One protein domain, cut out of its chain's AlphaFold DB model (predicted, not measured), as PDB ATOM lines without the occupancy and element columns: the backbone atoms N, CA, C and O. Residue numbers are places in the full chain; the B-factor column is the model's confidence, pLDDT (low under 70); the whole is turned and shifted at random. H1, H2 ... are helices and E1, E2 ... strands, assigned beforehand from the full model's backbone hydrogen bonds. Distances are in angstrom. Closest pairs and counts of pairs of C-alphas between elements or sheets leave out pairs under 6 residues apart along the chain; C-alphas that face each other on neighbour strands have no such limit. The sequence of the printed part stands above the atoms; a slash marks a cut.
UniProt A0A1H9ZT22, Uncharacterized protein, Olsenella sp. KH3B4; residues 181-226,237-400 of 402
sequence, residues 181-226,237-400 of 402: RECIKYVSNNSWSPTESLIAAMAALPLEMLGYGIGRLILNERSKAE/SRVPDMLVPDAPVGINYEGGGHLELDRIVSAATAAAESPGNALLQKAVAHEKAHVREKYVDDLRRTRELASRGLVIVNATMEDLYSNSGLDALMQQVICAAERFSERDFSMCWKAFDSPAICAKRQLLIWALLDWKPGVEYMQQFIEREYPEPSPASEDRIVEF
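What this domain is: This is residues 181 to 226 and 237 to 400 of the 402 residues of an uncharacterized protein of Olsenella sp. KH3B4 (UniProt A0A1H9ZT22). A small parallel sheet of two strands, E1 and E2, sits in a helical body, with H6 packed along it and H7, H8 and H9 beyond, while a long helical hairpin, H3 and H4, reaches away as an arm whose tip, residues 273 to 278, sticks out. The printed part has 210 residues with eleven named helices and two named strands, in the order H1 H2 E1 H3 H4 E2 H5 H6 H7 H8 H9 H10 H11. The class is mostly helix. The whole is loose, with a radius of gyration of the C-alphas of 20.7 A, and spans 67 by 47 by 31 A.

Where its parts are: Begin at C-alpha 249, (23.337, -31.187, 2.745), where E1 starts; it runs to 254, 16.5 A. E2 is residues 311 to 316, 16.3 A. Between them come H3, 261 to 273, 18.6 A, and H4, 278 to 306, 42.2 A; find C-alpha 278 at (12.270, -23.404, 48.311). Earlier are H1, 181 to 186, and H2, 194 to 204. Later come H5, 317 to 321; H6, 325 to 338, 20.2 A; H7, 346 to 352; H8, 355 to 368, 19.8 A; H9, 374 to 385; H10, 391 to 394; and H11, 396 to 400.

How they stand to each other: Look first at E1 and E2, parallel at 27 degrees, with N 250 and O 311 2.8 A apart, within hydrogen-bond range. E1, H3, H4 and E2 form a strand-helix-strand unit, two parallel strands joined through helices, with a right-handed crossover. H3 and H4 form a hairpin and touch, closest at C-alphas 271 and 280, 4.9 A. The closest C-alphas of E2 and H6 are 313 and 333, 6.6 A. The closest of E1 and H2 are 196 and 253, 6.9 A. H1 is close to H2 but not clearly touching, at 5.2 A between C-alphas 186 and 204. H5 touches H6 only at the corner, closest at C-alphas 319 and 325, 3.9 A. H6 and H7, a hairpin, only just touch, with 3 pairs of C-alphas within 8 A, closest at 327 and 352, 7.0 A. H8 and H9, a hairpin, touch at 4.3 A between C-alphas 367 and 378. H10 and H11 are each close to H9 but not clearly touching, at 7.3 A and 6.9 A between closest C-alphas. Every O i to N i+4 pair is within range in H2 to H9 and H11; H1 has 0 of 2, but 2 of 3 O i to N i+3 pairs, and H10 is too short for such a pair.

The domain as a whole: C-alphas 276 and 388, the two farthest apart, are 67.4 A apart. Residues 227 to 236 are not printed, and C-alphas 226 and 237 are 14.2 A apart across the cut. Of the links that are printed whole, none is long. The mean pLDDT of the printed part is 88.7; residues 223 to 226, 237, 256 to 259 and 387 to 400 are under 70.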
ATOM      1  N   ARG A 181      19.071  -6.358 -10.308       98.38
ATOM      2  CA  ARG A 181      18.976  -7.591 -11.105       98.38
ATOM      3  C   ARG A 181      20.140  -8.545 -10.844       98.38
ATOM      4  O   ARG A 181      19.950  -9.755 -10.897       98.38
ATOM      5  N   GLU A 182      21.332  -8.021 -10.578       97.94
ATOM      6  CA  GLU A 182      22.475  -8.859 -10.220       97.94
ATOM      7  C   GLU A 182      22.336  -9.421  -8.803       97.94
ATOM      8  O   GLU A 182      22.459 -10.622  -8.604       97.94
ATOM      9  N   CYS A 183      22.003  -8.582  -7.822       98.44
ATOM     10  CA  CYS A 183      21.982  -8.995  -6.420       98.44
ATOM     11  C   CYS A 183      20.807  -9.912  -6.075       98.44
ATOM     12  O   CYS A 183      20.962 -10.795  -5.233       98.44
ATOM     13  N   ILE A 184      19.644  -9.750  -6.722       98.50
ATOM     14  CA  ILE A 184      18.478 -10.591  -6.422       98.50
ATOM     15  C   ILE A 184      18.799 -12.076  -6.621       98.50
ATOM     16  O   ILE A 184      18.284 -12.901  -5.872       98.50
ATOM     17  N   LYS A 185      19.731 -12.425  -7.526       97.88
ATOM     18  CA  LYS A 185      20.239 -13.790  -7.782       97.88
ATOM     19  C   LYS A 185      20.759 -14.518  -6.543       97.88
ATOM     20  O   LYS A 185      20.791 -15.741  -6.558       97.88
ATOM     21  N   TYR A 186      21.095 -13.812  -5.466       98.56
ATOM     22  CA  TYR A 186      21.685 -14.399  -4.255       98.56
ATOM     23  C   TYR A 186      20.766 -14.327  -3.023       98.56
ATOM     24  O   TYR A 186      21.179 -14.678  -1.918       98.56
ATOM     25  N   VAL A 187      19.521 -13.877  -3.200       98.56
ATOM     26  CA  VAL A 187      18.515 -13.777  -2.135       98.56
ATOM     27  C   VAL A 187      17.606 -15.003  -2.156       98.56
ATOM     28  O   VAL A 187      17.158 -15.425  -3.221       98.56
ATOM     29  N   SER A 188      17.272 -15.513  -0.973       98.25
ATOM     30  CA  SER A 188      16.256 -16.549  -0.785       98.25
ATOM     31  C   SER A 188      15.096 -16.031   0.067       98.25
ATOM     32  O   SER A 188      15.226 -15.073   0.832       98.25
ATOM     33  N   ASN A 189      13.932 -16.661  -0.070       97.94
ATOM     34  CA  ASN A 189      12.778 -16.402   0.791       97.94
ATOM     35  C   ASN A 189      12.967 -17.052   2.176       97.94
ATOM     36  O   ASN A 189      13.733 -17.999   2.325       97.94
ATOM     37  N   ASN A 190      12.184 -16.609   3.169       96.25
ATOM     38  CA  ASN A 190      11.933 -17.357   4.414       96.25
ATOM     39  C   ASN A 190      13.141 -17.531   5.366       96.25
ATOM     40  O   ASN A 190      13.143 -18.446   6.190       96.25
ATOM     41  N   SER A 191      14.114 -16.615   5.336       96.88
ATOM     42  CA  SER A 191      15.083 -16.465   6.437       96.88
ATOM     43  C   SER A 191      14.396 -15.993   7.716       96.88
ATOM     44  O   SER A 191      13.543 -15.102   7.656       96.88
ATOM     45  N   TRP A 192      14.714 -16.578   8.870       95.19
ATOM     46  CA  TRP A 192      14.068 -16.231  10.140       95.19
ATOM     47  C   TRP A 192      14.895 -15.291  11.005       95.19
ATOM     48  O   TRP A 192      14.340 -14.713  11.939       95.19
ATOM     49  N   SER A 193      16.168 -15.062  10.681       95.06
ATOM     50  CA  SER A 193      17.036 -14.171  11.449       95.06
ATOM     51  C   SER A 193      18.063 -13.427  10.584       95.06
ATOM     52  O   SER A 193      18.388 -13.856   9.470       95.06
ATOM     53  N   PRO A 194      18.626 -12.311  11.085       95.06
ATOM     54  CA  PRO A 194      19.761 -11.659  10.439       95.06
ATOM     55  C   PRO A 194      20.951 -12.600  10.216       95.06
ATOM     56  O   PRO A 194      21.585 -12.543   9.165       95.06
ATOM     57  N   THR A 195      21.225 -13.490  11.170       95.00
ATOM     58  CA  THR A 195      22.375 -14.393  11.096       95.00
ATOM     59  C   THR A 195      22.188 -15.509  10.074       95.00
ATOM     60  O   THR A 195      23.100 -15.766   9.291       95.00
ATOM     61  N   GLU A 196      20.995 -16.111   9.997       96.31
ATOM     62  CA  GLU A 196      20.654 -17.032   8.899       96.31
ATOM     63  C   GLU A 196      20.834 -16.349   7.540       96.31
ATOM     64  O   GLU A 196      21.409 -16.926   6.620       96.31
ATOM     65  N   SER A 197      20.401 -15.090   7.434       97.81
ATOM     66  CA  SER A 197      20.547 -14.295   6.211       97.81
ATOM     67  C   SER A 197      22.008 -14.065   5.845       97.81
ATOM     68  O   SER A 197      22.347 -14.135   4.669       97.81
ATOM     69  N   LEU A 198      22.883 -13.822   6.827       97.62
ATOM     70  CA  LEU A 198      24.322 -13.679   6.607       97.62
ATOM     71  C   LEU A 198      24.949 -14.972   6.087       97.62
ATOM     72  O   LEU A 198      25.645 -14.939   5.074       97.62
ATOM     73  N   ILE A 199      24.679 -16.103   6.740       98.38
ATOM     74  CA  ILE A 199      25.214 -17.407   6.327       98.38
ATOM     75  C   ILE A 199      24.729 -17.746   4.912       98.38
ATOM     76  O   ILE A 199      25.541 -18.075   4.046       98.38
ATOM     77  N   ALA A 200      23.427 -17.599   4.650       98.44
ATOM     78  CA  ALA A 200      22.838 -17.888   3.348       98.44
ATOM     79  C   ALA A 200      23.328 -16.936   2.247       98.44
ATOM     80  O   ALA A 200      23.629 -17.385   1.141       98.44
ATOM     81  N   ALA A 201      23.467 -15.638   2.540       98.44
ATOM     82  CA  ALA A 201      24.024 -14.669   1.601       98.44
ATOM     83  C   ALA A 201      25.475 -15.008   1.249       98.44
ATOM     84  O   ALA A 201      25.807 -15.068   0.068       98.44
ATOM     85  N   MET A 202      26.331 -15.282   2.240       98.56
ATOM     86  CA  MET A 202      27.730 -15.642   1.985       98.56
ATOM     87  C   MET A 202      27.848 -16.962   1.217       98.56
ATOM     88  O   MET A 202      28.671 -17.058   0.309       98.56
ATOM     89  N   ALA A 203      27.013 -17.958   1.530       98.25
ATOM     90  CA  ALA A 203      26.955 -19.211   0.780       98.25
ATOM     91  C   ALA A 203      26.579 -18.984  -0.695       98.25
ATOM     92  O   ALA A 203      27.203 -19.560  -1.584       98.25
ATOM     93  N   ALA A 204      25.587 -18.126  -0.954       98.12
ATOM     94  CA  ALA A 204      25.058 -17.885  -2.291       98.12
ATOM     95  C   ALA A 204      25.941 -16.976  -3.155       98.12
ATOM     96  O   ALA A 204      26.072 -17.230  -4.352       98.12
ATOM     97  N   LEU A 205      26.518 -15.925  -2.565       98.31
ATOM     98  CA  LEU A 205      27.348 -14.946  -3.266       98.31
ATOM     99  C   LEU A 205      28.525 -15.626  -3.988       98.31
ATOM    100  O   LEU A 205      29.096 -16.589  -3.468       98.31
ATOM    101  N   PRO A 206      28.924 -15.129  -5.168       97.31
ATOM    102  CA  PRO A 206      30.024 -15.704  -5.924       97.31
ATOM    103  C   PRO A 206      31.378 -15.280  -5.328       97.31
ATOM    104  O   PRO A 206      31.456 -14.362  -4.502       97.31
ATOM    105  N   LEU A 207      32.459 -15.949  -5.738       97.06
ATOM    106  CA  LEU A 207      33.803 -15.732  -5.183       97.06
ATOM    107  C   LEU A 207      34.305 -14.297  -5.413       97.06
ATOM    108  O   LEU A 207      34.977 -13.737  -4.550       97.06
ATOM    109  N   GLU A 208      33.930 -13.674  -6.532       95.00
ATOM    110  CA  GLU A 208      34.262 -12.285  -6.879       95.00
ATOM    111  C   GLU A 208      33.626 -11.280  -5.909       95.00
ATOM    112  O   GLU A 208      34.130 -10.174  -5.734       95.00
ATOM    113  N   MET A 209      32.534 -11.674  -5.248       95.94
ATOM    114  CA  MET A 209      31.883 -10.908  -4.183       95.94
ATOM    115  C   MET A 209      32.245 -11.429  -2.786       95.94
ATOM    116  O   MET A 209      31.561 -11.093  -1.816       95.94
ATOM    117  N   LEU A 210      33.324 -12.217  -2.692       97.38
ATOM    118  CA  LEU A 210      33.854 -12.864  -1.488       97.38
ATOM    119  C   LEU A 210      32.925 -13.917  -0.860       97.38
ATOM    120  O   LEU A 210      33.159 -14.329   0.273       97.38
ATOM    121  N   GLY A 211      31.905 -14.395  -1.575       97.88
ATOM    122  CA  GLY A 211      31.078 -15.513  -1.120       97.88
ATOM    123  C   GLY A 211      31.731 -16.881  -1.343       97.88
ATOM    124  O   GLY A 211      32.953 -16.980  -1.514       97.88
ATOM    125  N   TYR A 212      30.907 -17.931  -1.334       97.75
ATOM    126  CA  TYR A 212      31.317 -19.332  -1.526       97.75
ATOM    127  C   TYR A 212      30.771 -19.981  -2.804       97.75
ATOM    128  O   TYR A 212      31.142 -21.113  -3.107       97.75
ATOM    129  N   GLY A 213      29.898 -19.307  -3.559       95.62
ATOM    130  CA  GLY A 213      29.390 -19.797  -4.845       95.62
ATOM    131  C   GLY A 213      28.543 -21.075  -4.764       95.62
ATOM    132  O   GLY A 213      28.364 -21.766  -5.765       95.62
ATOM    133  N   ILE A 214      27.995 -21.404  -3.590       94.19
ATOM    134  CA  ILE A 214      27.152 -22.592  -3.380       94.19
ATOM    135  C   ILE A 214      25.771 -22.405  -4.030       94.19
ATOM    136  O   ILE A 214      25.111 -23.387  -4.376       94.19
ATOM    137  N   GLY A 215      25.368 -21.166  -4.308       92.56
ATOM    138  CA  GLY A 215      24.057 -20.830  -4.860       92.56
ATOM    139  C   GLY A 215      23.013 -20.583  -3.769       92.56
ATOM    140  O   GLY A 215      23.299 -20.691  -2.576       92.56
ATOM    141  N   ARG A 216      21.797 -20.196  -4.178       94.94
ATOM    142  CA  ARG A 216      20.700 -19.846  -3.259       94.94
ATOM    143  C   ARG A 216      20.343 -21.037  -2.375       94.94
ATOM    144  O   ARG A 216      19.813 -22.021  -2.873       94.94
ATOM    145  N   LEU A 217      20.574 -20.933  -1.070       96.44
ATOM    146  CA  LEU A 217      20.117 -21.956  -0.130       96.44
ATOM    147  C   LEU A 217      18.586 -21.939  -0.024       96.44
ATOM    148  O   LEU A 217      17.953 -20.890  -0.168       96.44
ATOM    149  N   ILE A 218      17.996 -23.089   0.274       96.25
ATOM    150  CA  ILE A 218      16.571 -23.229   0.577       96.25
ATOM    151  C   ILE A 218      16.396 -23.063   2.087       96.25
ATOM    152  O   ILE A 218      16.922 -23.866   2.855       96.25
ATOM    153  N   LEU A 219      15.692 -22.018   2.529       95.81
ATOM    154  CA  LEU A 219      15.606 -21.677   3.953       95.81
ATOM    155  C   LEU A 219      14.278 -22.103   4.569       95.81
ATOM    156  O   LEU A 219      13.201 -21.753   4.074       95.81
ATOM    157  N   ASN A 220      14.369 -22.788   5.710       92.25
ATOM    158  CA  ASN A 220      13.249 -23.120   6.589       92.25
ATOM    159  C   ASN A 220      12.035 -23.731   5.853       92.25
ATOM    160  O   ASN A 220      10.877 -23.499   6.237       92.25
ATOM    161  N   GLU A 221      12.273 -24.457   4.754       85.44
ATOM    162  CA  GLU A 221      11.209 -24.979   3.905       85.44
ATOM    163  C   GLU A 221      10.575 -26.204   4.557       85.44
ATOM    164  O   GLU A 221      11.181 -27.262   4.709       85.44
ATOM    165  N   ARG A 222       9.311 -26.050   4.941       79.12
ATOM    166  CA  ARG A 222       8.481 -27.140   5.442       79.12
ATOM    167  C   ARG A 222       7.842 -27.823   4.244       79.12
ATOM    168  O   ARG A 222       6.776 -27.400   3.802       79.12
ATOM    169  N   SER A 223       8.485 -28.866   3.721       57.19
ATOM    170  CA  SER A 223       7.855 -29.723   2.716       57.19
ATOM    171  C   SER A 223       6.530 -30.242   3.282       57.19
ATOM    172  O   SER A 223       6.524 -30.895   4.330       57.19
ATOM    173  N   LYS A 224       5.407 -30.003   2.596       46.19
ATOM    174  CA  LYS A 224       4.253 -30.898   2.749       46.19
ATOM    175  C   LYS A 224       4.753 -32.256   2.272       46.19
ATOM    176  O   LYS A 224       5.304 -32.329   1.183       46.19
ATOM    177  N   ALA A 225       4.703 -33.268   3.127       39.88
ATOM    178  CA  ALA A 225       5.355 -34.549   2.893       39.88
ATOM    179  C   ALA A 225       4.964 -35.173   1.534       39.88
ATOM    180  O   ALA A 225       3.946 -35.844   1.433       39.88
ATOM    181  N   GLU A 226       5.788 -34.970   0.503       38.81
ATOM    182  CA  GLU A 226       5.739 -35.718  -0.765       38.81
ATOM    183  C   GLU A 226       6.919 -36.689  -0.918       38.81
ATOM    184  O   GLU A 226       6.962 -37.480  -1.857       38.81
ATOM    185  N   SER A 237       7.385 -30.820  11.533       63.41
ATOM    186  CA  SER A 237       7.946 -29.507  11.825       63.41
ATOM    187  C   SER A 237       9.479 -29.424  11.824       63.41
ATOM    188  O   SER A 237       9.991 -28.307  11.916       63.41
ATOM    189  N   ARG A 238      10.220 -30.542  11.791       78.69
ATOM    190  CA  ARG A 238      11.694 -30.513  11.827       78.69
ATOM    191  C   ARG A 238      12.265 -30.441  10.415       78.69
ATOM    192  O   ARG A 238      12.158 -31.406   9.662       78.69
ATOM    193  N   VAL A 239      12.866 -29.307  10.082       86.69
ATOM    194  CA  VAL A 239      13.535 -29.029   8.803       86.69
ATOM    195  C   VAL A 239      14.893 -28.398   9.098       86.69
ATOM    196  O   VAL A 239      15.057 -27.869  10.202       86.69
ATOM    197  N   PRO A 240      15.881 -28.499   8.201       91.50
ATOM    198  CA  PRO A 240      17.103 -27.730   8.355       91.50
ATOM    199  C   PRO A 240      16.818 -26.231   8.195       91.50
ATOM    200  O   PRO A 240      15.866 -25.857   7.503       91.50
ATOM    201  N   ASP A 241      17.624 -25.388   8.837       94.00
ATOM    202  CA  ASP A 241      17.454 -23.930   8.714       94.00
ATOM    203  C   ASP A 241      17.796 -23.479   7.289       94.00
ATOM    204  O   ASP A 241      17.103 -22.647   6.702       94.00
ATOM    205  N   MET A 242      18.815 -24.104   6.695       96.44
ATOM    206  CA  MET A 242      19.242 -23.920   5.311       96.44
ATOM    207  C   MET A 242      19.541 -25.274   4.657       96.44
ATOM    208  O   MET A 242      20.153 -26.141   5.277       96.44
ATOM    209  N   LEU A 243      19.168 -25.452   3.393       96.25
ATOM    210  CA  LEU A 243      19.486 -26.634   2.590       96.25
ATOM    211  C   LEU A 243      20.208 -26.215   1.302       96.25
ATOM    212  O   LEU A 243      19.808 -25.256   0.639       96.25
ATOM    213  N   VAL A 244      21.277 -26.932   0.957       95.31
ATOM    214  CA  VAL A 244      21.994 -26.772  -0.311       95.31
ATOM    215  C   VAL A 244      21.118 -27.322  -1.445       95.31
ATOM    216  O   VAL A 244      20.644 -28.452  -1.337       95.31
ATOM    217  N   PRO A 245      20.889 -26.566  -2.534       88.94
ATOM    218  CA  PRO A 245      20.134 -27.070  -3.679       88.94
ATOM    219  C   PRO A 245      20.761 -28.329  -4.269       88.94
ATOM    220  O   PRO A 245      21.987 -28.431  -4.355       88.94
ATOM    221  N   ASP A 246      19.907 -29.258  -4.696       86.75
ATOM    222  CA  ASP A 246      20.288 -30.491  -5.395       86.75
ATOM    223  C   ASP A 246      21.280 -31.390  -4.627       86.75
ATOM    224  O   ASP A 246      21.911 -32.271  -5.208       86.75
ATOM    225  N   ALA A 247      21.403 -31.204  -3.309       91.06
ATOM    226  CA  ALA A 247      22.206 -32.040  -2.427       91.06
ATOM    227  C   ALA A 247      21.490 -32.246  -1.077       91.06
ATOM    228  O   ALA A 247      20.873 -31.321  -0.550       91.06
ATOM    229  N   PRO A 248      21.601 -33.424  -0.438       94.00
ATOM    230  CA  PRO A 248      21.037 -33.680   0.883       94.00
ATOM    231  C   PRO A 248      21.917 -33.083   1.997       94.00
ATOM    232  O   PRO A 248      22.154 -33.725   3.017       94.00
ATOM    233  N   VAL A 249      22.440 -31.870   1.805       96.12
ATOM    234  CA  VAL A 249      23.337 -31.187   2.745       96.12
ATOM    235  C   VAL A 249      22.635 -29.956   3.293       96.12
ATOM    236  O   VAL A 249      22.191 -29.101   2.531       96.12
ATOM    237  N   GLY A 250      22.525 -29.861   4.614       95.69
ATOM    238  CA  GLY A 250      21.899 -28.738   5.298       95.69
ATOM    239  C   GLY A 250      22.820 -28.075   6.311       95.69
ATOM    240  O   GLY A 250      23.794 -28.667   6.772       95.69
ATOM    241  N   ILE A 251      22.470 -26.847   6.672       96.75
ATOM    242  CA  ILE A 251      23.095 -26.081   7.743       96.75
ATOM    243  C   ILE A 251      22.013 -25.774   8.777       96.75
ATOM    244  O   ILE A 251      20.959 -25.235   8.428       96.75
ATOM    245  N   ASN A 252      22.270 -26.114  10.035       94.38
ATOM    246  CA  ASN A 252      21.487 -25.606  11.160       94.38
ATOM    247  C   ASN A 252      22.297 -24.534  11.868       94.38
ATOM    248  O   ASN A 252      23.481 -24.736  12.108       94.38
ATOM    249  N   TYR A 253      21.667 -23.421  12.212       92.19
ATOM    250  CA  TYR A 253      22.304 -22.363  12.970       92.19
ATOM    251  C   TYR A 253      21.880 -22.422  14.440       92.19
ATOM    252  O   TYR A 253      20.708 -22.262  14.783       92.19
ATOM    253  N   GLU A 254      22.857 -22.614  15.321       83.88
ATOM    254  CA  GLU A 254      22.692 -22.550  16.770       83.88
ATOM    255  C   GLU A 254      23.190 -21.185  17.276       83.88
ATOM    256  O   GLU A 254      24.390 -20.926  17.390       83.88
ATOM    257  N   GLY A 255      22.260 -20.271  17.565       73.44
ATOM    258  CA  GLY A 255      22.598 -18.952  18.113       73.44
ATOM    259  C   GLY A 255      23.153 -19.019  19.543       73.44
ATOM    260  O   GLY A 255      22.813 -19.912  20.309       73.44
ATOM    261  N   GLY A 256      23.953 -18.035  19.966       55.75
ATOM    262  CA  GLY A 256      24.638 -18.048  21.277       55.75
ATOM    263  C   GLY A 256      23.723 -18.152  22.513       55.75
ATOM    264  O   GLY A 256      24.139 -18.640  23.558       55.75
ATOM    265  N   GLY A 257      22.443 -17.776  22.398       55.97
ATOM    266  CA  GLY A 257      21.444 -17.983  23.454       55.97
ATOM    267  C   GLY A 257      20.917 -19.420  23.553       55.97
ATOM    268  O   GLY A 257      20.020 -19.683  24.347       55.97
ATOM    269  N   HIS A 258      21.403 -20.364  22.742       56.12
ATOM    270  CA  HIS A 258      20.735 -21.651  22.569       56.12
ATOM    271  C   HIS A 258      20.757 -22.524  23.829       56.12
ATOM    272  O   HIS A 258      19.768 -23.184  24.110       56.12
ATOM    273  N   LEU A 259      21.791 -22.465  24.664       61.72
ATOM    274  CA  LEU A 259      21.812 -23.230  25.920       61.72
ATOM    275  C   LEU A 259      21.374 -22.422  27.153       61.72
ATOM    276  O   LEU A 259      21.348 -22.995  28.236       61.72
ATOM    277  N   GLU A 260      21.031 -21.130  27.000       73.75
ATOM    278  CA  GLU A 260      20.577 -20.197  28.059       73.75
ATOM    279  C   GLU A 260      21.278 -20.380  29.427       73.75
ATOM    280  O   GLU A 260      20.668 -20.220  30.484       73.75
ATOM    281  N   LEU A 261      22.574 -20.719  29.432       83.38
ATOM    282  CA  LEU A 261      23.303 -21.110  30.648       83.38
ATOM    283  C   LEU A 261      23.323 -19.990  31.697       83.38
ATOM    284  O   LEU A 261      23.274 -20.260  32.898       83.38
ATOM    285  N   ASP A 262      23.295 -18.736  31.248       85.56
ATOM    286  CA  ASP A 262      23.214 -17.556  32.108       85.56
ATOM    287  C   ASP A 262      21.936 -17.519  32.952       85.56
ATOM    288  O   ASP A 262      21.949 -16.960  34.050       85.56
ATOM    289  N   ARG A 263      20.838 -18.152  32.513       87.00
ATOM    290  CA  ARG A 263      19.631 -18.289  33.341       87.00
ATOM    291  C   ARG A 263      19.852 -19.236  34.505       87.00
ATOM    292  O   ARG A 263      19.431 -18.928  35.618       87.00
ATOM    293  N   ILE A 264      20.572 -20.338  34.281       89.94
ATOM    294  CA  ILE A 264      20.969 -21.251  35.359       89.94
ATOM    295  C   ILE A 264      21.861 -20.511  36.353       89.94
ATOM    296  O   ILE A 264      21.614 -20.596  37.554       89.94
ATOM    297  N   VAL A 265      22.874 -19.784  35.867       91.00
ATOM    298  CA  VAL A 265      23.782 -19.005  36.725       91.00
ATOM    299  C   VAL A 265      22.990 -17.977  37.529       91.00
ATOM    300  O   VAL A 265      23.107 -17.938  38.749       91.00
ATOM    301  N   SER A 266      22.122 -17.207  36.872       91.69
ATOM    302  CA  SER A 266      21.299 -16.180  37.524       91.69
ATOM    303  C   SER A 266      20.370 -16.774  38.589       91.69
ATOM    304  O   SER A 266      20.306 -16.268  39.710       91.69
ATOM    305  N   ALA A 267      19.688 -17.882  38.275       92.25
ATOM    306  CA  ALA A 267      18.834 -18.593  39.225       92.25
ATOM    307  C   ALA A 267      19.639 -19.158  40.408       92.25
ATOM    308  O   ALA A 267      19.184 -19.099  41.552       92.25
ATOM    309  N   ALA A 268      20.833 -19.697  40.146       93.56
ATOM    310  CA  ALA A 268      21.703 -20.268  41.170       93.56
ATOM    311  C   ALA A 268      22.249 -19.194  42.116       93.56
ATOM    312  O   ALA A 268      22.232 -19.401  43.329       93.56
ATOM    313  N   THR A 269      22.663 -18.042  41.584       95.00
ATOM    314  CA  THR A 269      23.094 -16.884  42.379       95.00
ATOM    315  C   THR A 269      21.970 -16.404  43.292       95.00
ATOM    316  O   THR A 269      22.169 -16.325  44.501       95.00
ATOM    317  N   ALA A 270      20.758 -16.208  42.760       93.50
ATOM    318  CA  ALA A 270      19.605 -15.805  43.568       93.50
ATOM    319  C   ALA A 270      19.291 -16.824  44.683       93.50
ATOM    320  O   ALA A 270      19.011 -16.455  45.824       93.50
ATOM    321  N   ALA A 271      19.374 -18.123  44.381       93.12
ATOM    322  CA  ALA A 271      19.166 -19.178  45.369       93.12
ATOM    323  C   ALA A 271      20.266 -19.224  46.449       93.12
ATOM    324  O   ALA A 271      19.978 -19.595  47.588       93.12
ATOM    325  N   ALA A 272      21.503 -18.854  46.108       93.62
ATOM    326  CA  ALA A 272      22.623 -18.772  47.043       93.62
ATOM    327  C   ALA A 272      22.530 -17.549  47.971       93.62
ATOM    328  O   ALA A 272      22.871 -17.655  49.147       93.62
ATOM    329  N   GLU A 273      22.022 -16.415  47.477       96.00
ATOM    330  CA  GLU A 273      21.791 -15.193  48.267       96.00
ATOM    331  C   GLU A 273      20.664 -15.346  49.301       96.00
ATOM    332  O   GLU A 273      20.618 -14.614  50.288       96.00
ATOM    333  N   SER A 274      19.754 -16.306  49.106       92.81
ATOM    334  CA  SER A 274      18.658 -16.610  50.037       92.81
ATOM    335  C   SER A 274      18.579 -18.108  50.370       92.81
ATOM    336  O   SER A 274      17.641 -18.797  49.937       92.81
ATOM    337  N   PRO A 275      19.535 -18.635  51.163       86.69
ATOM    338  CA  PRO A 275      19.563 -20.045  51.536       86.69
ATOM    339  C   PRO A 275      18.265 -20.475  52.234       86.69
ATOM    340  O   PRO A 275      17.783 -19.811  53.148       86.69
ATOM    341  N   GLY A 276      17.685 -21.598  51.804       86.94
ATOM    342  CA  GLY A 276      16.436 -22.140  52.360       86.94
ATOM    343  C   GLY A 276      15.150 -21.681  51.659       86.94
ATOM    344  O   GLY A 276      14.083 -22.235  51.930       86.94
ATOM    345  N   ASN A 277      15.219 -20.743  50.707       93.19
ATOM    346  CA  ASN A 277      14.059 -20.387  49.892       93.19
ATOM    347  C   ASN A 277      13.733 -21.497  48.870       93.19
ATOM    348  O   ASN A 277      14.384 -21.639  47.833       93.19
ATOM    349  N   ALA A 278      12.683 -22.275  49.146       92.81
ATOM    350  CA  ALA A 278      12.270 -23.404  48.311       92.81
ATOM    351  C   ALA A 278      11.839 -23.009  46.884       92.81
ATOM    352  O   ALA A 278      11.965 -23.825  45.970       92.81
ATOM    353  N   LEU A 279      11.335 -21.788  46.666       93.75
ATOM    354  CA  LEU A 279      10.940 -21.322  45.330       93.75
ATOM    355  C   LEU A 279      12.163 -21.069  44.448       93.75
ATOM    356  O   LEU A 279      12.179 -21.499  43.297       93.75
ATOM    357  N   LEU A 280      13.208 -20.445  44.998       92.19
ATOM    358  CA  LEU A 280      14.451 -20.185  44.264       92.19
ATOM    359  C   LEU A 280      15.193 -21.486  43.938       92.19
ATOM    360  O   LEU A 280      15.678 -21.661  42.826       92.19
ATOM    361  N   GLN A 281      15.183 -22.459  44.854       90.69
ATOM    362  CA  GLN A 281      15.726 -23.795  44.581       90.69
ATOM    363  C   GLN A 281      14.950 -24.528  43.471       90.69
ATOM    364  O   GLN A 281      15.552 -25.171  42.607       90.69
ATOM    365  N   LYS A 282      13.615 -24.398  43.437       93.69
ATOM    366  CA  LYS A 282      12.795 -24.918  42.328       93.69
ATOM    367  C   LYS A 282      13.100 -24.219  41.003       93.69
ATOM    368  O   LYS A 282      13.119 -24.901  39.984       93.69
ATOM    369  N   ALA A 283      13.363 -22.911  41.009       93.06
ATOM    370  CA  ALA A 283      13.745 -22.172  39.807       93.06
ATOM    371  C   ALA A 283      15.056 -22.712  39.210       93.06
ATOM    372  O   ALA A 283      15.099 -23.023  38.028       93.06
ATOM    373  N   VAL A 284      16.084 -22.961  40.032       93.38
ATOM    374  CA  VAL A 284      17.337 -23.589  39.564       93.38
ATOM    375  C   VAL A 284      17.083 -24.956  38.926       93.38
ATOM    376  O   VAL A 284      17.626 -25.264  37.863       93.38
ATOM    377  N   ALA A 285      16.261 -25.796  39.565       93.31
ATOM    378  CA  ALA A 285      15.907 -27.108  39.027       93.31
ATOM    379  C   ALA A 285      15.129 -26.999  37.703       93.31
ATOM    380  O   ALA A 285      15.365 -27.795  36.795       93.31
ATOM    381  N   HIS A 286      14.241 -26.008  37.588       93.62
ATOM    382  CA  HIS A 286      13.494 -25.715  36.370       93.62
ATOM    383  C   HIS A 286      14.420 -25.306  35.218       93.62
ATOM    384  O   HIS A 286      14.371 -25.943  34.171       93.62
ATOM    385  N   GLU A 287      15.319 -24.340  35.431       93.06
ATOM    386  CA  GLU A 287      16.272 -23.901  34.398       93.06
ATOM    387  C   GLU A 287      17.186 -25.054  33.950       93.06
ATOM    388  O   GLU A 287      17.399 -25.271  32.758       93.06
ATOM    389  N   LYS A 288      17.662 -25.886  34.889       92.38
ATOM    390  CA  LYS A 288      18.431 -27.099  34.558       92.38
ATOM    391  C   LYS A 288      17.637 -28.090  33.703       92.38
ATOM    392  O   LYS A 288      18.181 -28.653  32.751       92.38
ATOM    393  N   ALA A 289      16.376 -28.339  34.059       92.44
ATOM    394  CA  ALA A 289      15.508 -29.233  33.302       92.44
ATOM    395  C   ALA A 289      15.231 -28.683  31.896       92.44
ATOM    396  O   ALA A 289      15.281 -29.448  30.936       92.44
ATOM    397  N   HIS A 290      15.029 -27.369  31.773       90.56
ATOM    398  CA  HIS A 290      14.805 -26.687  30.503       90.56
ATOM    399  C   HIS A 290      15.995 -26.844  29.544       90.56
ATOM    400  O   HIS A 290      15.824 -27.305  28.415       90.56
ATOM    401  N   VAL A 291      17.220 -26.574  30.013       89.56
ATOM    402  CA  VAL A 291      18.439 -26.766  29.203       89.56
ATOM    403  C   VAL A 291      18.598 -28.227  28.773       89.56
ATOM    404  O   VAL A 291      18.951 -28.509  27.625       89.56
ATOM    405  N   ARG A 292      18.289 -29.185  29.659       90.81
ATOM    406  CA  ARG A 292      18.336 -30.614  29.315       90.81
ATOM    407  C   ARG A 292      17.290 -30.995  28.270       90.81
ATOM    408  O   ARG A 292      17.609 -31.775  27.374       90.81
ATOM    409  N   GLU A 293      16.062 -30.499  28.395       90.62
ATOM    410  CA  GLU A 293      14.987 -30.751  27.433       90.62
ATOM    411  C   GLU A 293      15.381 -30.258  26.042       90.62
ATOM    412  O   GLU A 293      15.283 -31.019  25.079       90.62
ATOM    413  N   LYS A 294      15.918 -29.039  25.963       86.62
ATOM    414  CA  LYS A 294      16.377 -28.431  24.716       86.62
ATOM    415  C   LYS A 294      17.496 -29.230  24.051       86.62
ATOM    416  O   LYS A 294      17.339 -29.656  22.912       86.62
ATOM    417  N   TYR A 295      18.542 -29.571  24.804       88.38
ATOM    418  CA  TYR A 295      19.630 -30.427  24.318       88.38
ATOM    419  C   TYR A 295      19.129 -31.779  23.780       88.38
ATOM    420  O   TYR A 295      19.566 -32.264  22.735       88.38
ATOM    421  N   VAL A 296      18.196 -32.423  24.492       90.69
ATOM    422  CA  VAL A 296      17.612 -33.696  24.043       90.69
ATOM    423  C   VAL A 296      16.762 -33.505  22.788       90.69
ATOM    424  O   VAL A 296      16.738 -34.402  21.938       90.69
ATOM    425  N   ASP A 297      16.062 -32.378  22.655       87.25
ATOM    426  CA  ASP A 297      15.302 -32.065  21.451       87.25
ATOM    427  C   ASP A 297      16.212 -31.843  20.236       87.25
ATOM    428  O   ASP A 297      15.933 -32.414  19.183       87.25
ATOM    429  N   ASP A 298      17.348 -31.162  20.385       86.75
ATOM    430  CA  ASP A 298      18.325 -30.997  19.299       86.75
ATOM    431  C   ASP A 298      18.896 -32.344  18.837       86.75
ATOM    432  O   ASP A 298      18.908 -32.650  17.644       86.75
ATOM    433  N   LEU A 299      19.244 -33.241  19.766       89.56
ATOM    434  CA  LEU A 299      19.664 -34.606  19.417       89.56
ATOM    435  C   LEU A 299      18.566 -35.408  18.700       89.56
ATOM    436  O   LEU A 299      18.854 -36.286  17.880       89.56
ATOM    437  N   ARG A 300      17.289 -35.169  19.022       89.69
ATOM    438  CA  ARG A 300      16.162 -35.766  18.285       89.69
ATOM    439  C   ARG A 300      16.052 -35.151  16.894       89.69
ATOM    440  O   ARG A 300      15.920 -35.913  15.941       89.69
ATOM    441  N   ARG A 301      16.194 -33.825  16.759       86.75
ATOM    442  CA  ARG A 301      16.224 -33.122  15.466       86.75
ATOM    443  C   ARG A 301      17.289 -33.708  14.556       86.75
ATOM    444  O   ARG A 301      16.957 -34.127  13.453       86.75
ATOM    445  N   THR A 302      18.522 -33.813  15.034       88.38
ATOM    446  CA  THR A 302      19.642 -34.342  14.249       88.38
ATOM    447  C   THR A 302      19.378 -35.770  13.779       88.38
ATOM    448  O   THR A 302      19.561 -36.068  12.602       88.38
ATOM    449  N   ARG A 303      18.862 -36.649  14.651       89.50
ATOM    450  CA  ARG A 303      18.515 -38.030  14.264       89.50
ATOM    451  C   ARG A 303      17.362 -38.104  13.264       89.50
ATOM    452  O   ARG A 303      17.407 -38.937  12.367       89.50
ATOM    453  N   GLU A 304      16.343 -37.262  13.417       88.75
ATOM    454  CA  GLU A 304      15.202 -37.197  12.496       88.75
ATOM    455  C   GLU A 304      15.593 -36.643  11.117       88.75
ATOM    456  O   GLU A 304      15.037 -37.074  10.114       88.75
ATOM    457  N   LEU A 305      16.542 -35.704  11.043       89.50
ATOM    458  CA  LEU A 305      17.074 -35.211   9.768       89.50
ATOM    459  C   LEU A 305      17.984 -36.261   9.114       89.50
ATOM    460  O   LEU A 305      17.827 -36.558   7.930       89.50
ATOM    461  N   ALA A 306      18.856 -36.904   9.895       90.31
ATOM    462  CA  ALA A 306      19.725 -37.973   9.408       90.31
ATOM    463  C   ALA A 306      18.937 -39.192   8.896       90.31
ATOM    464  O   ALA A 306      19.297 -39.771   7.875       90.31
ATOM    465  N   SER A 307      17.825 -39.567   9.543       87.94
ATOM    466  CA  SER A 307      16.976 -40.675   9.074       87.94
ATOM    467  C   SER A 307      16.262 -40.382   7.751       87.94
ATOM    468  O   SER A 307      15.816 -41.314   7.084       87.94
ATOM    469  N   ARG A 308      16.186 -39.107   7.347       86.81
ATOM    470  CA  ARG A 308      15.720 -38.666   6.023       86.81
ATOM    471  C   ARG A 308      16.851 -38.605   4.987       86.81
ATOM    472  O   ARG A 308      16.613 -38.168   3.869       86.81
ATOM    473  N   GLY A 309      18.064 -39.027   5.352       89.31
ATOM    474  CA  GLY A 309      19.240 -39.013   4.483       89.31
ATOM    475  C   GLY A 309      19.968 -37.672   4.422       89.31
ATOM    476  O   GLY A 309      20.839 -37.515   3.575       89.31
ATOM    477  N   LEU A 310      19.634 -36.712   5.294       92.12
ATOM    478  CA  LEU A 310      20.283 -35.400   5.307       92.12
ATOM    479  C   LEU A 310      21.589 -35.422   6.110       92.12
ATOM    480  O   LEU A 310      21.634 -35.914   7.239       92.12
ATOM    481  N   VAL A 311      22.626 -34.805   5.553       94.69
ATOM    482  CA  VAL A 311      23.874 -34.463   6.238       94.69
ATOM    483  C   VAL A 311      23.765 -33.028   6.731       94.69
ATOM    484  O   VAL A 311      23.672 -32.100   5.934       94.69
ATOM    485  N   ILE A 312      23.755 -32.843   8.048       94.69
ATOM    486  CA  ILE A 312      23.587 -31.526   8.665       94.69
ATOM    487  C   ILE A 312      24.907 -31.066   9.270       94.69
ATOM    488  O   ILE A 312      25.452 -31.736  10.148       94.69
ATOM    489  N   VAL A 313      25.386 -29.912   8.817       95.69
ATOM    490  CA  VAL A 313      26.498 -29.181   9.427       95.69
ATOM    491  C   VAL A 313      25.903 -28.151  10.389       95.69
ATOM    492  O   VAL A 313      25.045 -27.364   9.997       95.69
ATOM    493  N   ASN A 314      26.305 -28.160  11.659       93.81
ATOM    494  CA  ASN A 314      25.826 -27.160  12.617       93.81
ATOM    495  C   ASN A 314      26.775 -25.962  12.598       93.81
ATOM    496  O   ASN A 314      27.961 -26.119  12.871       93.81
ATOM    497  N   ALA A 315      26.238 -24.797  12.262       94.81
ATOM    498  CA  ALA A 315      26.898 -23.511  12.381       94.81
ATOM    499  C   ALA A 315      26.626 -22.934  13.766       94.81
ATOM    500  O   ALA A 315      25.473 -22.903  14.206       94.81
ATOM    501  N   THR A 316      27.652 -22.415  14.422       92.06
ATOM    502  CA  THR A 316      27.499 -21.690  15.683       92.06
ATOM    503  C   THR A 316      27.807 -20.212  15.502       92.06
ATOM    504  O   THR A 316      28.213 -19.742  14.434       92.06
ATOM    505  N   MET A 317      27.583 -19.428  16.555       89.50
ATOM    506  CA  MET A 317      28.008 -18.034  16.558       89.50
ATOM    507  C   MET A 317      29.529 -17.941  16.376       89.50
ATOM    508  O   MET A 317      29.994 -17.142  15.575       89.50
ATOM    509  N   GLU A 318      30.306 -18.790  17.041       91.31
ATOM    510  CA  GLU A 318      31.768 -18.786  17.007       91.31
ATOM    511  C   GLU A 318      32.338 -18.916  15.592       91.31
ATOM    512  O   GLU A 318      33.368 -18.297  15.327       91.31
ATOM    513  N   ASP A 319      31.665 -19.619  14.675       95.31
ATOM    514  CA  ASP A 319      32.081 -19.708  13.269       95.31
ATOM    515  C   ASP A 319      32.093 -18.334  12.578       95.31
ATOM    516  O   ASP A 319      32.901 -18.069  11.693       95.31
ATOM    517  N   LEU A 320      31.227 -17.410  12.992       93.50
ATOM    518  CA  LEU A 320      31.150 -16.074  12.397       93.50
ATOM    519  C   LEU A 320      32.153 -15.092  13.013       93.50
ATOM    520  O   LEU A 320      32.633 -14.182  12.333       93.50
ATOM    521  N   TYR A 321      32.465 -15.259  14.300       91.62
ATOM    522  CA  TYR A 321      33.317 -14.328  15.048       91.62
ATOM    523  C   TYR A 321      34.783 -14.760  15.067       91.62
ATOM    524  O   TYR A 321      35.665 -13.903  15.095       91.62
ATOM    525  N   SER A 322      35.060 -16.061  15.027       92.94
ATOM    526  CA  SER A 322      36.421 -16.592  15.007       92.94
ATOM    527  C   SER A 322      37.055 -16.403  13.636       92.94
ATOM    528  O   SER A 322      36.391 -16.491  12.604       92.94
ATOM    529  N   ASN A 323      38.366 -16.172  13.621       93.12
ATOM    530  CA  ASN A 323      39.105 -16.049  12.374       93.12
ATOM    531  C   ASN A 323      38.999 -17.347  11.553       93.12
ATOM    532  O   ASN A 323      39.312 -18.420  12.066       93.12
ATOM    533  N   SER A 324      38.583 -17.233  10.289       93.31
ATOM    534  CA  SER A 324      38.378 -18.346   9.349       93.31
ATOM    535  C   SER A 324      37.321 -19.373   9.790       93.31
ATOM    536  O   SER A 324      37.275 -20.473   9.242       93.31
ATOM    537  N   GLY A 325      36.454 -19.039  10.755       96.75
ATOM    538  CA  GLY A 325      35.429 -19.966  11.249       96.75
ATOM    539  C   GLY A 325      34.415 -20.338  10.164       96.75
ATOM    540  O   GLY A 325      34.211 -21.515   9.871       96.75
ATOM    541  N   LEU A 326      33.858 -19.339   9.472       97.75
ATOM    542  CA  LEU A 326      32.885 -19.580   8.407       97.75
ATOM    543  C   LEU A 326      33.529 -20.285   7.205       97.75
ATOM    544  O   LEU A 326      32.865 -21.090   6.557       97.75
ATOM    545  N   ASP A 327      34.815 -20.037   6.938       98.31
ATOM    546  CA  ASP A 327      35.569 -20.772   5.917       98.31
ATOM    547  C   ASP A 327      35.662 -22.259   6.275       98.31
ATOM    548  O   ASP A 327      35.412 -23.115   5.427       98.31
ATOM    549  N   ALA A 328      35.983 -22.583   7.531       97.81
ATOM    550  CA  ALA A 328      36.063 -23.962   8.008       97.81
ATOM    551  C   ALA A 328      34.698 -24.670   7.969       97.81
ATOM    552  O   ALA A 328      34.616 -25.836   7.572       97.81
ATOM    553  N   LEU A 329      33.620 -23.966   8.328       98.12
ATOM    554  CA  LEU A 329      32.251 -24.465   8.190       98.12
ATOM    555  C   LEU A 329      31.921 -24.764   6.718       98.12
ATOM    556  O   LEU A 329      31.429 -25.843   6.388       98.12
ATOM    557  N   MET A 330      32.211 -23.827   5.814       98.25
ATOM    558  CA  MET A 330      31.843 -23.950   4.402       98.25
ATOM    559  C   MET A 330      32.683 -24.985   3.656       98.25
ATOM    560  O   MET A 330      32.159 -25.639   2.760       98.25
ATOM    561  N   GLN A 331      33.929 -25.227   4.070       97.94
ATOM    562  CA  GLN A 331      34.705 -26.382   3.607       97.94
ATOM    563  C   GLN A 331      34.008 -27.708   3.941       97.94
ATOM    564  O   GLN A 331      33.984 -28.610   3.105       97.94
ATOM    565  N   GLN A 332      33.392 -27.835   5.124       97.38
ATOM    566  CA  GLN A 332      32.627 -29.037   5.487       97.38
ATOM    567  C   GLN A 332      31.352 -29.170   4.648       97.38
ATOM    568  O   GLN A 332      31.051 -30.262   4.166       97.38
ATOM    569  N   VAL A 333      30.632 -28.063   4.435       97.75
ATOM    570  CA  VAL A 333      29.430 -28.029   3.584       97.75
ATOM    571  C   VAL A 333      29.769 -28.427   2.145       97.75
ATOM    572  O   VAL A 333      29.097 -29.288   1.584       97.75
ATOM    573  N   ILE A 334      30.825 -27.852   1.564       97.00
ATOM    574  CA  ILE A 334      31.266 -28.139   0.192       97.00
ATOM    575  C   ILE A 334      31.771 -29.577   0.066       97.00
ATOM    576  O   ILE A 334      31.313 -30.295  -0.817       97.00
ATOM    577  N   CYS A 335      32.615 -30.044   0.989       95.94
ATOM    578  CA  CYS A 335      33.093 -31.431   1.004       95.94
ATOM    579  C   CYS A 335      31.937 -32.439   1.103       95.94
ATOM    580  O   CYS A 335      31.967 -33.497   0.471       95.94
ATOM    581  N   ALA A 336      30.891 -32.127   1.875       95.00
ATOM    582  CA  ALA A 336      29.682 -32.940   1.901       95.00
ATOM    583  C   ALA A 336      28.923 -32.860   0.567       95.00
ATOM    584  O   ALA A 336      28.536 -33.897   0.035       95.00
ATOM    585  N   ALA A 337      28.736 -31.664   0.002       94.44
ATOM    586  CA  ALA A 337      27.996 -31.462  -1.244       94.44
ATOM    587  C   ALA A 337      28.655 -32.154  -2.451       94.44
ATOM    588  O   ALA A 337      27.948 -32.747  -3.266       94.44
ATOM    589  N   GLU A 338      29.988 -32.163  -2.536       93.81
ATOM    590  CA  GLU A 338      30.764 -32.873  -3.569       93.81
ATOM    591  C   GLU A 338      30.536 -34.391  -3.555       93.81
ATOM    592  O   GLU A 338      30.677 -35.055  -4.577       93.81
ATOM    593  N   ARG A 339      30.146 -34.972  -2.413       92.50
ATOM    594  CA  ARG A 339      29.837 -36.412  -2.329       92.50
ATOM    595  C   ARG A 339      28.472 -36.770  -2.902       92.50
ATOM    596  O   ARG A 339      28.230 -37.942  -3.179       92.50
ATOM    597  N   PHE A 340      27.577 -35.793  -3.022       90.25
ATOM    598  CA  PHE A 340      26.186 -36.009  -3.421       90.25
ATOM    599  C   PHE A 340      25.792 -35.265  -4.699       90.25
ATOM    600  O   PHE A 340      24.658 -35.412  -5.145       90.25
ATOM    601  N   SER A 341      26.695 -34.479  -5.285       87.56
ATOM    602  CA  SER A 341      26.446 -33.717  -6.507       87.56
ATOM    603  C   SER A 341      27.677 -33.721  -7.413       87.56
ATOM    604  O   SER A 341      28.804 -33.761  -6.936       87.56
ATOM    605  N   GLU A 342      27.463 -33.625  -8.727       87.38
ATOM    606  CA  GLU A 342      28.538 -33.499  -9.732       87.38
ATOM    607  C   GLU A 342      29.038 -32.050  -9.891       87.38
ATOM    608  O   GLU A 342      29.675 -31.697 -10.884       87.38
ATOM    609  N   ARG A 343      28.706 -31.169  -8.943       89.25
ATOM    610  CA  ARG A 343      29.082 -29.757  -9.003       89.25
ATOM    611  C   ARG A 343      30.584 -29.598  -8.772       89.25
ATOM    612  O   ARG A 343      31.134 -30.153  -7.827       89.25
ATOM    613  N   ASP A 344      31.222 -28.783  -9.605       90.81
ATOM    614  CA  ASP A 344      32.636 -28.438  -9.461       90.81
ATOM    615  C   ASP A 344      32.822 -27.290  -8.457       90.81
ATOM    616  O   ASP A 344      32.363 -26.168  -8.687       90.81
ATOM    617  N   PHE A 345      33.528 -27.565  -7.358       94.62
ATOM    618  CA  PHE A 345      33.922 -26.572  -6.355       94.62
ATOM    619  C   PHE A 345      35.438 -26.314  -6.335       94.62
ATOM    620  O   PHE A 345      35.960 -25.720  -5.389       94.62
ATOM    621  N   SER A 346      36.173 -26.692  -7.386       95.81
ATOM    622  CA  SER A 346      37.631 -26.515  -7.482       95.81
ATOM    623  C   SER A 346      38.088 -25.069  -7.262       95.81
ATOM    624  O   SER A 346      39.127 -24.820  -6.645       95.81
ATOM    625  N   MET A 347      37.306 -24.090  -7.725       96.88
ATOM    626  CA  MET A 347      37.583 -22.670  -7.492       96.88
ATOM    627  C   MET A 347      37.357 -22.255  -6.035       96.88
ATOM    628  O   MET A 347      38.091 -21.406  -5.532       96.88
ATOM    629  N   CYS A 348      36.402 -22.875  -5.338       96.44
ATOM    630  CA  CYS A 348      36.193 -22.649  -3.909       96.44
ATOM    631  C   CYS A 348      37.381 -23.180  -3.103       96.44
ATOM    632  O   CYS A 348      37.901 -22.455  -2.260       96.44
ATOM    633  N   TRP A 349      37.884 -24.377  -3.428       97.88
ATOM    634  CA  TRP A 349      39.094 -24.933  -2.810       97.88
ATOM    635  C   TRP A 349      40.321 -24.037  -3.002       97.88
ATOM    636  O   TRP A 349      40.973 -23.677  -2.026       97.88
ATOM    637  N   LYS A 350      40.560 -23.537  -4.222       97.69
ATOM    638  CA  LYS A 350      41.623 -22.543  -4.468       97.69
ATOM    639  C   LYS A 350      41.443 -21.259  -3.652       97.69
ATOM    640  O   LYS A 350      42.430 -20.638  -3.261       97.69
ATOM    641  N   ALA A 351      40.200 -20.828  -3.435       97.38
ATOM    642  CA  ALA A 351      39.911 -19.656  -2.620       97.38
ATOM    643  C   ALA A 351      40.193 -19.912  -1.131       97.38
ATOM    644  O   ALA A 351      40.733 -19.022  -0.480       97.38
ATOM    645  N   PHE A 352      39.881 -21.106  -0.613       97.94
ATOM    646  CA  PHE A 352      40.218 -21.516   0.756       97.94
ATOM    647  C   PHE A 352      41.731 -21.600   0.989       97.94
ATOM    648  O   PHE A 352      42.212 -21.192   2.046       97.94
ATOM    649  N   ASP A 353      42.488 -22.041  -0.017       97.56
ATOM    650  CA  ASP A 353      43.953 -22.119   0.033       97.56
ATOM    651  C   ASP A 353      44.648 -20.750  -0.071       97.56
ATOM    652  O   ASP A 353      45.873 -20.668   0.030       97.56
ATOM    653  N   SER A 354      43.899 -19.662  -0.282       97.81
ATOM    654  CA  SER A 354      44.438 -18.310  -0.428       97.81
ATOM    655  C   SER A 354      44.243 -17.491   0.852       97.81
ATOM    656  O   SER A 354      43.156 -16.944   1.071       97.81
ATOM    657  N   PRO A 355      45.299 -17.276   1.668       96.94
ATOM    658  CA  PRO A 355      45.193 -16.485   2.894       96.94
ATOM    659  C   PRO A 355      44.688 -15.060   2.647       96.94
ATOM    660  O   PRO A 355      44.003 -14.484   3.487       96.94
ATOM    661  N   ALA A 356      45.005 -14.493   1.479       95.94
ATOM    662  CA  ALA A 356      44.548 -13.166   1.092       95.94
ATOM    663  C   ALA A 356      43.027 -13.120   0.880       95.94
ATOM    664  O   ALA A 356      42.381 -12.174   1.328       95.94
ATOM    665  N   ILE A 357      42.446 -14.134   0.226       96.25
ATOM    666  CA  ILE A 357      40.995 -14.206   0.004       96.25
ATOM    667  C   ILE A 357      40.279 -14.472   1.329       96.25
ATOM    668  O   ILE A 357      39.341 -13.744   1.653       96.25
ATOM    669  N   CYS A 358      40.754 -15.434   2.124       97.38
ATOM    670  CA  CYS A 358      40.170 -15.755   3.430       97.38
ATOM    671  C   CYS A 358      40.195 -14.542   4.376       97.38
ATOM    672  O   CYS A 358      39.178 -14.197   4.972       97.38
ATOM    673  N   ALA A 359      41.308 -13.799   4.441       96.75
ATOM    674  CA  ALA A 359      41.395 -12.587   5.260       96.75
ATOM    675  C   ALA A 359      40.438 -11.476   4.790       96.75
ATOM    676  O   ALA A 359      39.803 -10.813   5.615       96.75
ATOM    677  N   LYS A 360      40.298 -11.274   3.470       96.75
ATOM    678  CA  LYS A 360      39.329 -10.318   2.905       96.75
ATOM    679  C   LYS A 360      37.889 -10.723   3.212       96.75
ATOM    680  O   LYS A 360      37.088  -9.883   3.621       96.75
ATOM    681  N   ARG A 361      37.566 -12.007   3.053       97.56
ATOM    682  CA  ARG A 361      36.249 -12.561   3.375       97.56
ATOM    683  C   ARG A 361      35.935 -12.428   4.864       97.56
ATOM    684  O   ARG A 361      34.839 -11.996   5.203       97.56
ATOM    685  N   GLN A 362      36.890 -12.716   5.747       97.31
ATOM    686  CA  GLN A 362      36.714 -12.550   7.191       97.31
ATOM    687  C   GLN A 362      36.429 -11.091   7.566       97.31
ATOM    688  O   GLN A 362      35.519 -10.830   8.352       97.31
ATOM    689  N   LEU A 363      37.160 -10.137   6.973       96.81
ATOM    690  CA  LEU A 363      36.903  -8.708   7.168       96.81
ATOM    691  C   LEU A 363      35.478  -8.331   6.743       96.81
ATOM    692  O   LEU A 363      34.790  -7.630   7.482       96.81
ATOM    693  N   LEU A 364      35.020  -8.826   5.589       96.69
ATOM    694  CA  LEU A 364      33.645  -8.629   5.132       96.69
ATOM    695  C   LEU A 364      32.631  -9.226   6.119       96.69
ATOM    696  O   LEU A 364      31.699  -8.535   6.509       96.69
ATOM    697  N   ILE A 365      32.800 -10.476   6.560       97.00
ATOM    698  CA  ILE A 365      31.879 -11.122   7.514       97.00
ATOM    699  C   ILE A 365      31.759 -10.275   8.785       97.00
ATOM    700  O   ILE A 365      30.655  -9.918   9.195       97.00
ATOM    701  N   TRP A 366      32.889  -9.861   9.358       96.06
ATOM    702  CA  TRP A 366      32.926  -8.975  10.519       96.06
ATOM    703  C   TRP A 366      32.295  -7.603  10.261       96.06
ATOM    704  O   TRP A 366      31.631  -7.059  11.145       96.06
ATOM    705  N   ALA A 367      32.436  -7.055   9.057       94.31
ATOM    706  CA  ALA A 367      31.762  -5.829   8.648       94.31
ATOM    707  C   ALA A 367      30.233  -5.991   8.547       94.31
ATOM    708  O   ALA A 367      29.495  -5.026   8.767       94.31
ATOM    709  N   LEU A 368      29.740  -7.193   8.235       94.38
ATOM    710  CA  LEU A 368      28.313  -7.492   8.072       94.38
ATOM    711  C   LEU A 368      27.600  -7.878   9.381       94.38
ATOM    712  O   LEU A 368      26.379  -7.749   9.456       94.38
ATOM    713  N   LEU A 369      28.335  -8.309  10.413       92.50
ATOM    714  CA  LEU A 369      27.771  -8.712  11.708       92.50
ATOM    715  C   LEU A 369      27.099  -7.557  12.470       92.50
ATOM    716  O   LEU A 369      27.546  -6.409  12.465       92.50
ATOM    717  N   ASP A 370      26.051  -7.882  13.217       88.25
ATOM    718  CA  ASP A 370      25.274  -6.993  14.087       88.25
ATOM    719  C   ASP A 370      25.943  -6.768  15.457       88.25
ATOM    720  O   ASP A 370      25.348  -6.888  16.524       88.25
ATOM    721  N   TRP A 371      27.220  -6.390  15.423       90.00
ATOM    722  CA  TRP A 371      28.045  -6.112  16.600       90.00
ATOM    723  C   TRP A 371      28.708  -4.737  16.536       90.00
ATOM    724  O   TRP A 371      28.847  -4.131  15.470       90.00
ATOM    725  N   LYS A 372      29.126  -4.229  17.701       88.81
ATOM    726  CA  LYS A 372      29.671  -2.871  17.834       88.81
ATOM    727  C   LYS A 372      30.897  -2.615  16.932       88.81
ATOM    728  O   LYS A 372      30.887  -1.587  16.258       88.81
ATOM    729  N   PRO A 373      31.893  -3.521  16.836       91.50
ATOM    730  CA  PRO A 373      33.034  -3.339  15.928       91.50
ATOM    731  C   PRO A 373      32.679  -3.359  14.433       91.50
ATOM    732  O   PRO A 373      33.485  -2.944  13.606       91.50
ATOM    733  N   GLY A 374      31.489  -3.834  14.054       89.69
ATOM    734  CA  GLY A 374      31.126  -4.031  12.648       89.69
ATOM    735  C   GLY A 374      31.131  -2.751  11.811       89.69
ATOM    736  O   GLY A 374      31.392  -2.812  10.614       89.69
ATOM    737  N   VAL A 375      30.907  -1.586  12.431       87.50
ATOM    738  CA  VAL A 375      31.012  -0.282  11.751       87.50
ATOM    739  C   VAL A 375      32.457   0.008  11.342       87.50
ATOM    740  O   VAL A 375      32.704   0.383  10.200       87.50
ATOM    741  N   GLU A 376      33.408  -0.219  12.247       89.88
ATOM    742  CA  GLU A 376      34.837  -0.006  11.992       89.88
ATOM    743  C   GLU A 376      35.345  -0.979  10.923       89.88
ATOM    744  O   GLU A 376      36.035  -0.575   9.988       89.88
ATOM    745  N   TYR A 377      34.943  -2.252  10.997       93.44
ATOM    746  CA  TYR A 377      35.287  -3.236   9.968       93.44
ATOM    747  C   TYR A 377      34.698  -2.893   8.604       93.44
ATOM    748  O   TYR A 377      35.355  -3.095   7.586       93.44
ATOM    749  N   MET A 378      33.486  -2.338   8.566       91.19
ATOM    750  CA  MET A 378      32.884  -1.896   7.314       91.19
ATOM    751  C   MET A 378      33.623  -0.707   6.703       91.19
ATOM    752  O   MET A 378      33.864  -0.710   5.502       91.19
ATOM    753  N   GLN A 379      34.029   0.275   7.507       88.25
ATOM    754  CA  GLN A 379      34.856   1.387   7.025       88.25
ATOM    755  C   GLN A 379      36.165   0.865   6.422       88.25
ATOM    756  O   GLN A 379      36.467   1.164   5.270       88.25
ATOM    757  N   GLN A 380      36.863  -0.020   7.140       92.00
ATOM    758  CA  GLN A 380      38.083  -0.663   6.642       92.00
ATOM    759  C   GLN A 380      37.849  -1.467   5.355       92.00
ATOM    760  O   GLN A 380      38.709  -1.491   4.477       92.00
ATOM    761  N   PHE A 381      36.710  -2.154   5.237       92.38
ATOM    762  CA  PHE A 381      36.364  -2.921   4.044       92.38
ATOM    763  C   PHE A 381      36.126  -2.008   2.834       92.38
ATOM    764  O   PHE A 381      36.690  -2.248   1.767       92.38
ATOM    765  N   ILE A 382      35.340  -0.939   3.003       88.31
ATOM    766  CA  ILE A 382      35.057   0.038   1.944       88.31
ATOM    767  C   ILE A 382      36.338   0.738   1.489       88.31
ATOM    768  O   ILE A 382      36.591   0.794   0.291       88.31
ATOM    769  N   GLU A 383      37.186   1.188   2.415       87.12
ATOM    770  CA  GLU A 383      38.467   1.832   2.087       87.12
ATOM    771  C   GLU A 383      39.391   0.934   1.249       87.12
ATOM    772  O   GLU A 383      40.136   1.426   0.402       87.12
ATOM    773  N   ARG A 384      39.351  -0.386   1.472       88.94
ATOM    774  CA  ARG A 384      40.204  -1.353   0.767       88.94
ATOM    775  C   ARG A 384      39.647  -1.777  -0.586       88.94
ATOM    776  O   ARG A 384      40.419  -1.927  -1.528       88.94
ATOM    777  N   GLU A 385      38.340  -2.016  -0.674       86.25
ATOM    778  CA  GLU A 385      37.725  -2.639  -1.855       86.25
ATOM    779  C   GLU A 385      36.972  -1.639  -2.753       86.25
ATOM    780  O   GLU A 385      36.707  -1.943  -3.914       86.25
ATOM    781  N   TYR A 386      36.673  -0.434  -2.257       78.75
ATOM    782  CA  TYR A 386      35.986   0.638  -2.989       78.75
ATOM    783  C   TYR A 386      36.703   1.993  -2.791       78.75
ATOM    784  O   TYR A 386      36.128   2.913  -2.210       78.75
ATOM    785  N   PRO A 387      37.960   2.138  -3.259       63.66
ATOM    786  CA  PRO A 387      38.791   3.317  -2.986       63.66
ATOM    787  C   PRO A 387      38.351   4.593  -3.728       63.66
ATOM    788  O   PRO A 387      38.751   5.692  -3.348       63.66
ATOM    789  N   GLU A 388      37.540   4.467  -4.780       66.69
ATOM    790  CA  GLU A 388      36.962   5.607  -5.498       66.69
ATOM    791  C   GLU A 388      35.697   6.111  -4.783       66.69
ATOM    792  O   GLU A 388      34.889   5.286  -4.339       66.69
ATOM    793  N   PRO A 389      35.465   7.438  -4.700       57.25
ATOM    794  CA  PRO A 389      34.259   7.984  -4.090       57.25
ATOM    795  C   PRO A 389      33.022   7.450  -4.819       57.25
ATOM    796  O   PRO A 389      32.767   7.748  -5.987       57.25
ATOM    797  N   SER A 390      32.254   6.625  -4.114       54.69
ATOM    798  CA  SER A 390      30.976   6.094  -4.567       54.69
ATOM    799  C   SER A 390      29.843   6.690  -3.729       54.69
ATOM    800  O   SER A 390      30.052   7.070  -2.574       54.69
ATOM    801  N   PRO A 391      28.598   6.714  -4.230       53.06
ATOM    802  CA  PRO A 391      27.453   7.097  -3.412       53.06
ATOM    803  C   PRO A 391      27.352   6.283  -2.113       53.06
ATOM    804  O   PRO A 391      26.825   6.792  -1.135       53.06
ATOM    805  N   ALA A 392      27.878   5.050  -2.080       47.72
ATOM    806  CA  ALA A 392      27.921   4.198  -0.891       47.72
ATOM    807  C   ALA A 392      28.965   4.635   0.160       47.72
ATOM    808  O   ALA A 392      28.834   4.252   1.322       47.72
ATOM    809  N   SER A 393      29.977   5.424  -0.226       44.53
ATOM    810  CA  SER A 393      31.023   5.948   0.666       44.53
ATOM    811  C   SER A 393      30.759   7.373   1.165       44.53
ATOM    812  O   SER A 393      31.325   7.769   2.181       44.53
ATOM    813  N   GLU A 394      29.931   8.162   0.469       49.06
ATOM    814  CA  GLU A 394      29.777   9.604   0.745       49.06
ATOM    815  C   GLU A 394      28.754   9.954   1.832       49.06
ATOM    816  O   GLU A 394      28.831  11.020   2.435       49.06
ATOM    817  N   ASP A 395      27.849   9.044   2.159       48.38
ATOM    818  CA  ASP A 395      26.916   9.203   3.264       48.38
ATOM    819  C   ASP A 395      26.968   7.936   4.104       48.38
ATOM    820  O   ASP A 395      27.260   6.861   3.592       48.38
ATOM    821  N   ARG A 396      26.650   8.034   5.396       53.38
ATOM    822  CA  ARG A 396      26.602   6.939   6.391       53.38
ATOM    823  C   ARG A 396      25.606   5.807   6.056       53.38
ATOM    824  O   ARG A 396      25.058   5.162   6.940       53.38
ATOM    825  N   ILE A 397      25.317   5.575   4.782       51.09
ATOM    826  CA  ILE A 397      24.387   4.620   4.203       51.09
ATOM    827  C   ILE A 397      24.626   3.220   4.745       51.09
ATOM    828  O   ILE A 397      23.653   2.539   5.044       51.09
ATOM    829  N   VAL A 398      25.876   2.804   4.971       50.22
ATOM    830  CA  VAL A 398      26.128   1.468   5.524       50.22
ATOM    831  C   VAL A 398      25.748   1.350   7.011       50.22
ATOM    832  O   VAL A 398      25.396   0.261   7.465       50.22
ATOM    833  N   GLU A 399      25.716   2.460   7.762       56.19
ATOM    834  CA  GLU A 399      25.244   2.497   9.159       56.19
ATOM    835  C   GLU A 399      23.710   2.409   9.273       56.19
ATOM    836  O   GLU A 399      23.187   2.012  10.312       56.19
ATOM    837  N   PHE A 400      22.968   2.771   8.220       54.41
ATOM    838  CA  PHE A 400      21.496   2.806   8.232       54.41
ATOM    839  C   PHE A 400      20.829   1.502   7.779       54.41
ATOM    840  O   PHE A 400      19.598   1.423   7.694       54.41
TER     841      PHE A 400